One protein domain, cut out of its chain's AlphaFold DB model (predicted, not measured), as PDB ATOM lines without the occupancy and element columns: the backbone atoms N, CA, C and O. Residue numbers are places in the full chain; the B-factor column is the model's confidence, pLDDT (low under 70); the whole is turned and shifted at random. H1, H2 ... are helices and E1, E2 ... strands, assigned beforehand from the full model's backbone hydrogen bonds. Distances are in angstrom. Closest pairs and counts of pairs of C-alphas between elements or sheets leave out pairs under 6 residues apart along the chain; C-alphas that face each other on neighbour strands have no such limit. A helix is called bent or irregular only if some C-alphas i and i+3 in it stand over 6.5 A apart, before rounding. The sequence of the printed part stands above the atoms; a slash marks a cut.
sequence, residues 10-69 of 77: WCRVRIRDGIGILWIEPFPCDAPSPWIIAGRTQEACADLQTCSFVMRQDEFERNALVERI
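AT A GLANCE: This is residues 10 to 69 of the 77 residues of an uncharacterized protein of Bosea sp. 32-68-6 (UniProt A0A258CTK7). One strongly twisted five-strand sheet curls into an incomplete barrel, with sharply bent E2 arching between its two ends and the short helix H1 bridging the open side between E4 and E5. A long loop, residues 40 to 52, joins E3 to E4. The printed part has 60 residues, running E1, E2, E3, E4, H1, E5; the antiparallel sheet has the order E4, E3, E2, E1, E5, and the class is mostly strand. It is compact, with a radius of gyration of the C-alphas of 10.7 A and spans of 29 by 25 by 20 A.

IN THESE COORDINATES: E2, residues 18 to 27, is 21.7 A long and bends by 83 degrees at residue 21. E1, residues 10 to 15, is 15.3 A long and begins at C-alpha 10, (119.018, 85.889, 61.463). E3, residues 35 to 39, measures 13.4 A. E4 is residues 53 to 56, H1 residues 57 to 63, and E5 residues 65 to 68, ending at C-alpha 68, (124.020, 82.584, 59.016).

HOW THE PARTS SIT: E1 to E4 form a meander, each strand the antiparallel neighbour of the one before. The pairing of E2 is staggered: residues 18 to 23 pair with E1, where N 13 and O 20 are 2.8 A apart, and residues 23 to 27 with E3, where N 27 and O 35 are 2.8 A apart. Edge strand E4 pairs with E3 through N 36 and O 55, 2.8 A; edge strand E5 pairs with E1 through N 12 and O 67, 2.8 A. E4 and E5 are apart. H1 is on the sheet at a height of 7.7 A, and only just over none of its strands, with 2 of its C-alphas falling on E3; the closest C-alphas of H1 and E3 are those of Gln 57 and Trp 35, 5.1 A. In H1 every O i to N i+4 pair is within hydrogen-bond range.

THE WHOLE: The two C-alphas farthest apart are those of Asp 30 and Ile 69, 29.6 A. The printed part has no cut; the link from E3 to E4 is long. Mean pLDDT of the printed part is 86.3, with residue 31 under 70.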
ATOM      1  N   TRP A  10     119.335  87.160  60.821       89.19
ATOM      2  CA  TRP A  10     119.018  85.889  61.463       89.19
ATOM      3  C   TRP A  10     120.191  84.913  61.431       89.19
ATOM      4  O   TRP A  10     120.781  84.619  60.385       89.19
ATOM      5  N   CYS A  11     120.502  84.382  62.604       89.38
ATOM      6  CA  CYS A  11     121.583  83.441  62.806       89.38
ATOM      7  C   CYS A  11     121.114  82.274  63.663       89.38
ATOM      8  O   CYS A  11     120.350  82.440  64.614       89.38
ATOM      9  N   ARG A  12     121.641  81.089  63.377       89.69
ATOM     10  CA  ARG A  12     121.643  79.994  64.334       89.69
ATOM     11  C   ARG A  12     122.819  80.217  65.276       89.69
ATOM     12  O   ARG A  12     123.972  80.121  64.863       89.69
ATOM     13  N   VAL A  13     122.513  80.532  66.524       89.25
ATOM     14  CA  VAL A  13     123.484  80.836  67.572       89.25
ATOM     15  C   VAL A  13     123.532  79.664  68.543       89.25
ATOM     16  O   VAL A  13     122.508  79.279  69.112       89.25
ATOM     17  N   ARG A  14     124.719  79.089  68.740       88.88
ATOM     18  CA  ARG A  14     124.986  78.097  69.787       88.88
ATOM     19  C   ARG A  14     125.900  78.714  70.837       88.88
ATOM     20  O   ARG A  14     127.032  79.071  70.525       88.88
ATOM     21  N   ILE A  15     125.400  78.792  72.063       84.50
ATOM     22  CA  ILE A  15     126.140  79.181  73.267       84.50
ATOM     23  C   ILE A  15     126.232  77.976  74.212       84.50
ATOM     24  O   ILE A  15     125.641  76.926  73.950       84.50
ATOM     25  N   ARG A  16     126.966  78.114  75.320       81.69
ATOM     26  CA  ARG A  16     127.180  77.028  76.293       81.69
ATOM     27  C   ARG A  16     125.878  76.375  76.776       81.69
ATOM     28  O   ARG A  16     125.833  75.157  76.909       81.69
ATOM     29  N   ASP A  17     124.835  77.178  76.972       78.69
ATOM     30  CA  ASP A  17     123.585  76.744  77.604       78.69
ATOM     31  C   ASP A  17     122.467  76.412  76.604       78.69
ATOM     32  O   ASP A  17     121.342  76.113  77.001       78.69
ATOM     33  N   GLY A  18     122.746  76.442  75.295       84.88
ATOM     34  CA  GLY A  18     121.747  76.065  74.303       84.88
ATOM     35  C   GLY A  18     122.008  76.552  72.885       84.88
ATOM     36  O   GLY A  18     123.008  77.198  72.569       84.88
ATOM     37  N   ILE A  19     121.065  76.217  72.009       89.38
ATOM     38  CA  ILE A  19     121.054  76.622  70.607       89.38
ATOM     39  C   ILE A  19     119.717  77.274  70.262       89.38
ATOM     40  O   ILE A  19     118.666  76.786  70.673       89.38
ATOM     41  N   GLY A  20     119.755  78.362  69.496       89.44
ATOM     42  CA  GLY A  20     118.564  79.092  69.074       89.44
ATOM     43  C   GLY A  20     118.747  79.775  67.724       89.44
ATOM     44  O   GLY A  20     119.869  80.009  67.281       89.44
ATOM     45  N   ILE A  21     117.632  80.079  67.064       90.81
ATOM     46  CA  ILE A  21     117.599  80.973  65.905       90.81
ATOM     47  C   ILE A  21     117.240  82.359  66.429       90.81
ATOM     48  O   ILE A  21     116.168  82.532  67.008       90.81
ATOM     49  N   LEU A  22     118.151  83.313  66.272       92.50
ATOM     50  CA  LEU A  22     118.030  84.659  66.821       92.50
ATOM     51  C   LEU A  22     118.403  85.683  65.756       92.50
ATOM     52  O   LEU A  22     119.309  85.452  64.952       92.50
ATOM     53  N   TRP A  23     117.710  86.815  65.762       92.12
ATOM     54  CA  TRP A  23     118.201  88.010  65.096       92.12
ATOM     55  C   TRP A  23     119.368  88.545  65.916       92.12
ATOM     56  O   TRP A  23     119.274  88.578  67.142       92.12
ATOM     57  N   ILE A  24     120.460  88.918  65.256       91.25
ATOM     58  CA  ILE A  24     121.606  89.561  65.899       91.25
ATOM     59  C   ILE A  24     121.897  90.889  65.222       91.25
ATOM     60  O   ILE A  24     121.785  90.986  63.999       91.25
ATOM     61  N   GLU A  25     122.346  91.874  65.990       90.44
ATOM     62  CA  GLU A  25     122.873  93.129  65.458       90.44
ATOM     63  C   GLU A  25     123.858  93.802  66.426       90.44
ATOM     64  O   GLU A  25     123.886  93.466  67.617       90.44
ATOM     65  N   PRO A  26     124.703  94.729  65.938       88.81
ATOM     66  CA  PRO A  26     125.540  95.546  66.804       88.81
ATOM     67  C   PRO A  26     124.692  96.442  67.715       88.81
ATOM     68  O   PRO A  26     123.883  97.232  67.241       88.81
ATOM     69  N   PHE A  27     124.922  96.361  69.022       86.69
ATOM     70  CA  PHE A  27     124.302  97.233  70.011       86.69
ATOM     71  C   PHE A  27     125.169  98.485  70.233       86.69
ATOM     72  O   PHE A  27     126.350  98.355  70.588       86.69
ATOM     73  N   PRO A  28     124.623  99.698  70.033       75.62
ATOM     74  CA  PRO A  28     125.366 100.935  70.219       75.62
ATOM     75  C   PRO A  28     125.567 101.212  71.712       75.62
ATOM     76  O   PRO A  28     124.615 101.411  72.462       75.62
ATOM     77  N   CYS A  29     126.821 101.256  72.151       75.94
ATOM     78  CA  CYS A  29     127.174 101.737  73.482       75.94
ATOM     79  C   CYS A  29     128.531 102.444  73.449       75.94
ATOM     80  O   CYS A  29     129.370 102.132  72.598       75.94
ATOM     81  N   ASP A  30     128.758 103.348  74.402       72.69
ATOM     82  CA  ASP A  30     130.019 104.077  74.579       72.69
ATOM     83  C   ASP A  30     131.104 103.173  75.195       72.69
ATOM     84  O   ASP A  30     131.607 103.403  76.294       72.69
ATOM     85  N   ALA A  31     131.447 102.091  74.498       69.50
ATOM     86  CA  ALA A  31     132.483 101.150  74.894       69.50
ATOM     87  C   ALA A  31     133.545 101.012  73.791       69.50
ATOM     88  O   ALA A  31     133.238 101.120  72.604       69.50
ATOM     89  N   PRO A  32     134.803 100.703  74.156       72.31
ATOM     90  CA  PRO A  32     135.902 100.547  73.199       72.31
ATOM     91  C   PRO A  32     135.746  99.339  72.258       72.31
ATOM     92  O   PRO A  32     136.543  99.171  71.337       72.31
ATOM     93  N   SER A  33     134.758  98.471  72.479       72.25
ATOM     94  CA  SER A  33     134.439  97.347  71.599       72.25
ATOM     95  C   SER A  33     132.924  97.227  71.430       72.25
ATOM     96  O   SER A  33     132.207  97.434  72.412       72.25
ATOM     97  N   PRO A  34     132.431  96.889  70.223       81.12
ATOM     98  CA  PRO A  34     131.001  96.745  69.982       81.12
ATOM     99  C   PRO A  34     130.405  95.629  70.836       81.12
ATOM    100  O   PRO A  34     131.078  94.654  71.186       81.12
ATOM    101  N   TRP A  35     129.123  95.757  71.142       89.19
ATOM    102  CA  TRP A  35     128.338  94.682  71.733       89.19
ATOM    103  C   TRP A  35     127.429  94.090  70.670       89.19
ATOM    104  O   TRP A  35     127.071  94.763  69.709       89.19
ATOM    105  N   ILE A  36     127.073  92.825  70.832       90.62
ATOM    106  CA  ILE A  36     126.089  92.134  70.011       90.62
ATOM    107  C   ILE A  36     124.867  91.906  70.884       90.62
ATOM    108  O   ILE A  36     124.970  91.314  71.962       90.62
ATOM    109  N   ILE A  37     123.720  92.378  70.412       92.25
ATOM    110  CA  ILE A  37     122.417  92.061  70.983       92.25
ATOM    111  C   ILE A  37     121.767  90.972  70.138       92.25
ATOM    112  O   ILE A  37     121.911  90.953  68.914       92.25
ATOM    113  N   ALA A  38     121.090  90.040  70.801       92.19
ATOM    114  CA  ALA A  38     120.364  88.970  70.145       92.19
ATOM    115  C   ALA A  38     118.943  88.853  70.689       92.19
ATOM    116  O   ALA A  38     118.717  88.914  71.900       92.19
ATOM    117  N   GLY A  39     117.985  88.620  69.799       93.38
ATOM    118  CA  GLY A  39     116.564  88.591  70.122       93.38
ATOM    119  C   GLY A  39     115.806  87.561  69.298       93.38
ATOM    120  O   GLY A  39     116.233  87.143  68.221       93.38
ATOM    121  N   ARG A  40     114.650  87.135  69.817       92.81
ATOM    122  CA  ARG A  40     113.730  86.238  69.097       92.81
ATOM    123  C   ARG A  40     112.924  86.946  68.007       92.81
ATOM    124  O   ARG A  40     112.213  86.265  67.280       92.81
ATOM    125  N   THR A  41     113.018  88.270  67.915       92.25
ATOM    126  CA  THR A  41     112.495  89.120  66.835       92.25
ATOM    127  C   THR A  41     113.470  90.282  66.601       92.25
ATOM    128  O   THR A  41     114.403  90.467  67.391       92.25
ATOM    129  N   GLN A  42     113.269  91.063  65.532       91.75
ATOM    130  CA  GLN A  42     114.073  92.268  65.275       91.75
ATOM    131  C   GLN A  42     113.805  93.338  66.340       91.75
ATOM    132  O   GLN A  42     114.731  93.924  66.888       91.75
ATOM    133  N   GLU A  43     112.539  93.529  66.709       92.06
ATOM    134  CA  GLU A  43     112.106  94.516  67.703       92.06
ATOM    135  C   GLU A  43     112.682  94.214  69.087       92.06
ATOM    136  O   GLU A  43     113.067  95.128  69.810       92.06
ATOM    137  N   ALA A  44     112.815  92.930  69.434       90.25
ATOM    138  CA  ALA A  44     113.435  92.506  70.685       90.25
ATOM    139  C   ALA A  44     114.924  92.893  70.784       90.25
ATOM    140  O   ALA A  44     115.488  92.888  71.875       90.25
ATOM    141  N   CYS A  45     115.582  93.213  69.666       90.31
ATOM    142  CA  CYS A  45     116.967  93.685  69.663       90.31
ATOM    143  C   CYS A  45     117.093  95.198  69.887       90.31
ATOM    144  O   CYS A  45     118.202  95.686  70.083       90.31
ATOM    145  N   ALA A  46     115.982  95.940  69.912       86.12
ATOM    146  CA  ALA A  46     115.994  97.379  70.161       86.12
ATOM    147  C   ALA A  46     116.092  97.743  71.657       86.12
ATOM    148  O   ALA A  46     116.369  98.898  71.979       86.12
ATOM    149  N   ASP A  47     115.870  96.791  72.575       85.81
ATOM    150  CA  ASP A  47     115.827  97.041  74.022       85.81
ATOM    151  C   ASP A  47     116.475  95.901  74.830       85.81
ATOM    152  O   ASP A  47     116.132  94.725  74.678       85.81
ATOM    153  N   LEU A  48     117.359  96.266  75.766       87.75
ATOM    154  CA  LEU A  48     118.006  95.359  76.718       87.75
ATOM    155  C   LEU A  48     117.007  94.554  77.564       87.75
ATOM    156  O   LEU A  48     117.325  93.440  77.971       87.75
ATOM    157  N   GLN A  49     115.815  95.090  77.833       90.31
ATOM    158  CA  GLN A  49     114.791  94.406  78.627       90.31
ATOM    159  C   GLN A  49     114.069  93.292  77.864       90.31
ATOM    160  O   GLN A  49     113.513  92.388  78.486       90.31
ATOM    161  N   THR A  50     114.052  93.358  76.532       90.75
ATOM    162  CA  THR A  50     113.300  92.417  75.681       90.75
ATOM    163  C   THR A  50     114.203  91.467  74.902       90.75
ATOM    164  O   THR A  50     113.741  90.437  74.402       90.75
ATOM    165  N   CYS A  51     115.498  91.776  74.835       93.00
ATOM    166  CA  CYS A  51     116.478  90.925  74.190       93.00
ATOM    167  C   CYS A  51     116.615  89.565  74.887       93.00
ATOM    168  O   CYS A  51     116.308  89.383  76.065       93.00
ATOM    169  N   SER A  52     117.094  88.575  74.138       92.38
ATOM    170  CA  SER A  52     117.431  87.264  74.695       92.38
ATOM    171  C   SER A  52     118.786  87.277  75.394       92.38
ATOM    172  O   SER A  52     118.935  86.627  76.425       92.38
ATOM    173  N   PHE A  53     119.768  87.995  74.844       90.62
ATOM    174  CA  PHE A  53     121.028  88.290  75.523       90.62
ATOM    175  C   PHE A  53     121.759  89.462  74.860       90.62
ATOM    176  O   PHE A  53     121.504  89.808  73.704       90.62
ATOM    177  N   VAL A  54     122.739  89.997  75.589       90.88
ATOM    178  CA  VAL A  54     123.744  90.937  75.085       90.88
ATOM    179  C   VAL A  54     125.129  90.440  75.480       90.88
ATOM    180  O   VAL A  54     125.339  90.011  76.612       90.88
ATOM    181  N   MET A  55     126.068  90.459  74.538       90.44
ATOM    182  CA  MET A  55     127.425  89.945  74.730       90.44
ATOM    183  C   MET A  55     128.437  90.856  74.042       90.44
ATOM    184  O   MET A  55     128.148  91.428  72.992       90.44
ATOM    185  N   ARG A  56     129.635  91.007  74.613       89.44
ATOM    186  CA  ARG A  56     130.706  91.741  73.926       89.44
ATOM    187  C   ARG A  56     131.086  91.020  72.644       89.44
ATOM    188  O   ARG A  56     131.107  89.793  72.613       89.44
ATOM    189  N   GLN A  57     131.419  91.769  71.600       85.56
ATOM    190  CA  GLN A  57     131.733  91.185  70.299       85.56
ATOM    191  C   GLN A  57     132.885  90.167  70.366       85.56
ATOM    192  O   GLN A  57     132.784  89.095  69.780       85.56
ATOM    193  N   ASP A  58     133.955  90.465  71.104       86.56
ATOM    194  CA  ASP A  58     135.114  89.573  71.231       86.56
ATOM    195  C   ASP A  58     134.779  88.274  71.980       86.56
ATOM    196  O   ASP A  58     135.321  87.207  71.702       86.56
ATOM    197  N   GLU A  59     133.875  88.351  72.951       87.50
ATOM    198  CA  GLU A  59     133.336  87.192  73.649       87.50
ATOM    199  C   GLU A  59     132.407  86.378  72.748       87.50
ATOM    200  O   GLU A  59     132.514  85.154  72.708       87.50
ATOM    201  N   PHE A  60     131.565  87.052  71.970       86.19
ATOM    202  CA  PHE A  60     130.666  86.426  71.013       86.19
ATOM    203  C   PHE A  60     131.438  85.657  69.934       86.19
ATOM    204  O   PHE A  60     131.152  84.489  69.701       86.19
ATOM    205  N   GLU A  61     132.485  86.247  69.355       83.56
ATOM    206  CA  GLU A  61     133.362  85.588  68.371       83.56
ATOM    207  C   GLU A  61     134.076  84.348  68.928       83.56
ATOM    208  O   GLU A  61     134.313  83.387  68.195       83.56
ATOM    209  N   ARG A  62     134.435  84.360  70.217       84.94
ATOM    210  CA  ARG A  62     135.154  83.248  70.859       84.94
ATOM    211  C   ARG A  62     134.233  82.135  71.351       84.94
ATOM    212  O   ARG A  62     134.637  80.976  71.333       84.94
ATOM    213  N   ASN A  63     133.036  82.481  71.823       83.19
ATOM    214  CA  ASN A  63     132.177  81.568  72.579       83.19
ATOM    215  C   ASN A  63     130.888  81.170  71.849       83.19
ATOM    216  O   ASN A  63     130.300  80.146  72.202       83.19
ATOM    217  N   ALA A  64     130.433  81.947  70.864       83.25
ATOM    218  CA  ALA A  64     129.238  81.633  70.094       83.25
ATOM    219  C   ALA A  64     129.615  81.011  68.744       83.25
ATOM    220  O   ALA A  64     130.345  81.599  67.948       83.25
ATOM    221  N   LEU A  65     129.069  79.830  68.442       74.94
ATOM    222  CA  LEU A  65     129.082  79.321  67.070       74.94
ATOM    223  C   LEU A  65     127.880  79.909  66.333       74.94
ATOM    224  O   LEU A  65     126.737  79.706  66.748       74.94
ATOM    225  N   VAL A  66     128.155  80.638  65.252       76.06
ATOM    226  CA  VAL A  66     127.161  81.395  64.488       76.06
ATOM    227  C   VAL A  66     127.111  80.866  63.060       76.06
ATOM    228  O   VAL A  66     128.072  80.998  62.307       76.06
ATOM    229  N   GLU A  67     125.974  80.296  62.672       83.44
ATOM    230  CA  GLU A  67     125.675  79.950  61.280       83.44
ATOM    231  C   GLU A  67     124.640  80.951  60.750       83.44
ATOM    232  O   GLU A  67     123.545  81.080  61.304       83.44
ATOM    233  N   ARG A  68     124.975  81.687  59.683       80.75
ATOM    234  CA  ARG A  68     124.020  82.584  59.016       80.75
ATOM    235  C   ARG A  68     122.919  81.759  58.368       80.75
ATOM    236  O   ARG A  68     123.204  80.817  57.631       80.75
ATOM    237  N   ILE A  69     121.672  82.146  58.606       78.69
ATOM    238  CA  ILE A  69     120.533  81.538  57.929       78.69
ATOM    239  C   ILE A  69     120.269  82.392  56.699       78.69
ATOM    240  O   ILE A  69     119.892  83.556  56.818       78.69
TER     241      ILE A  69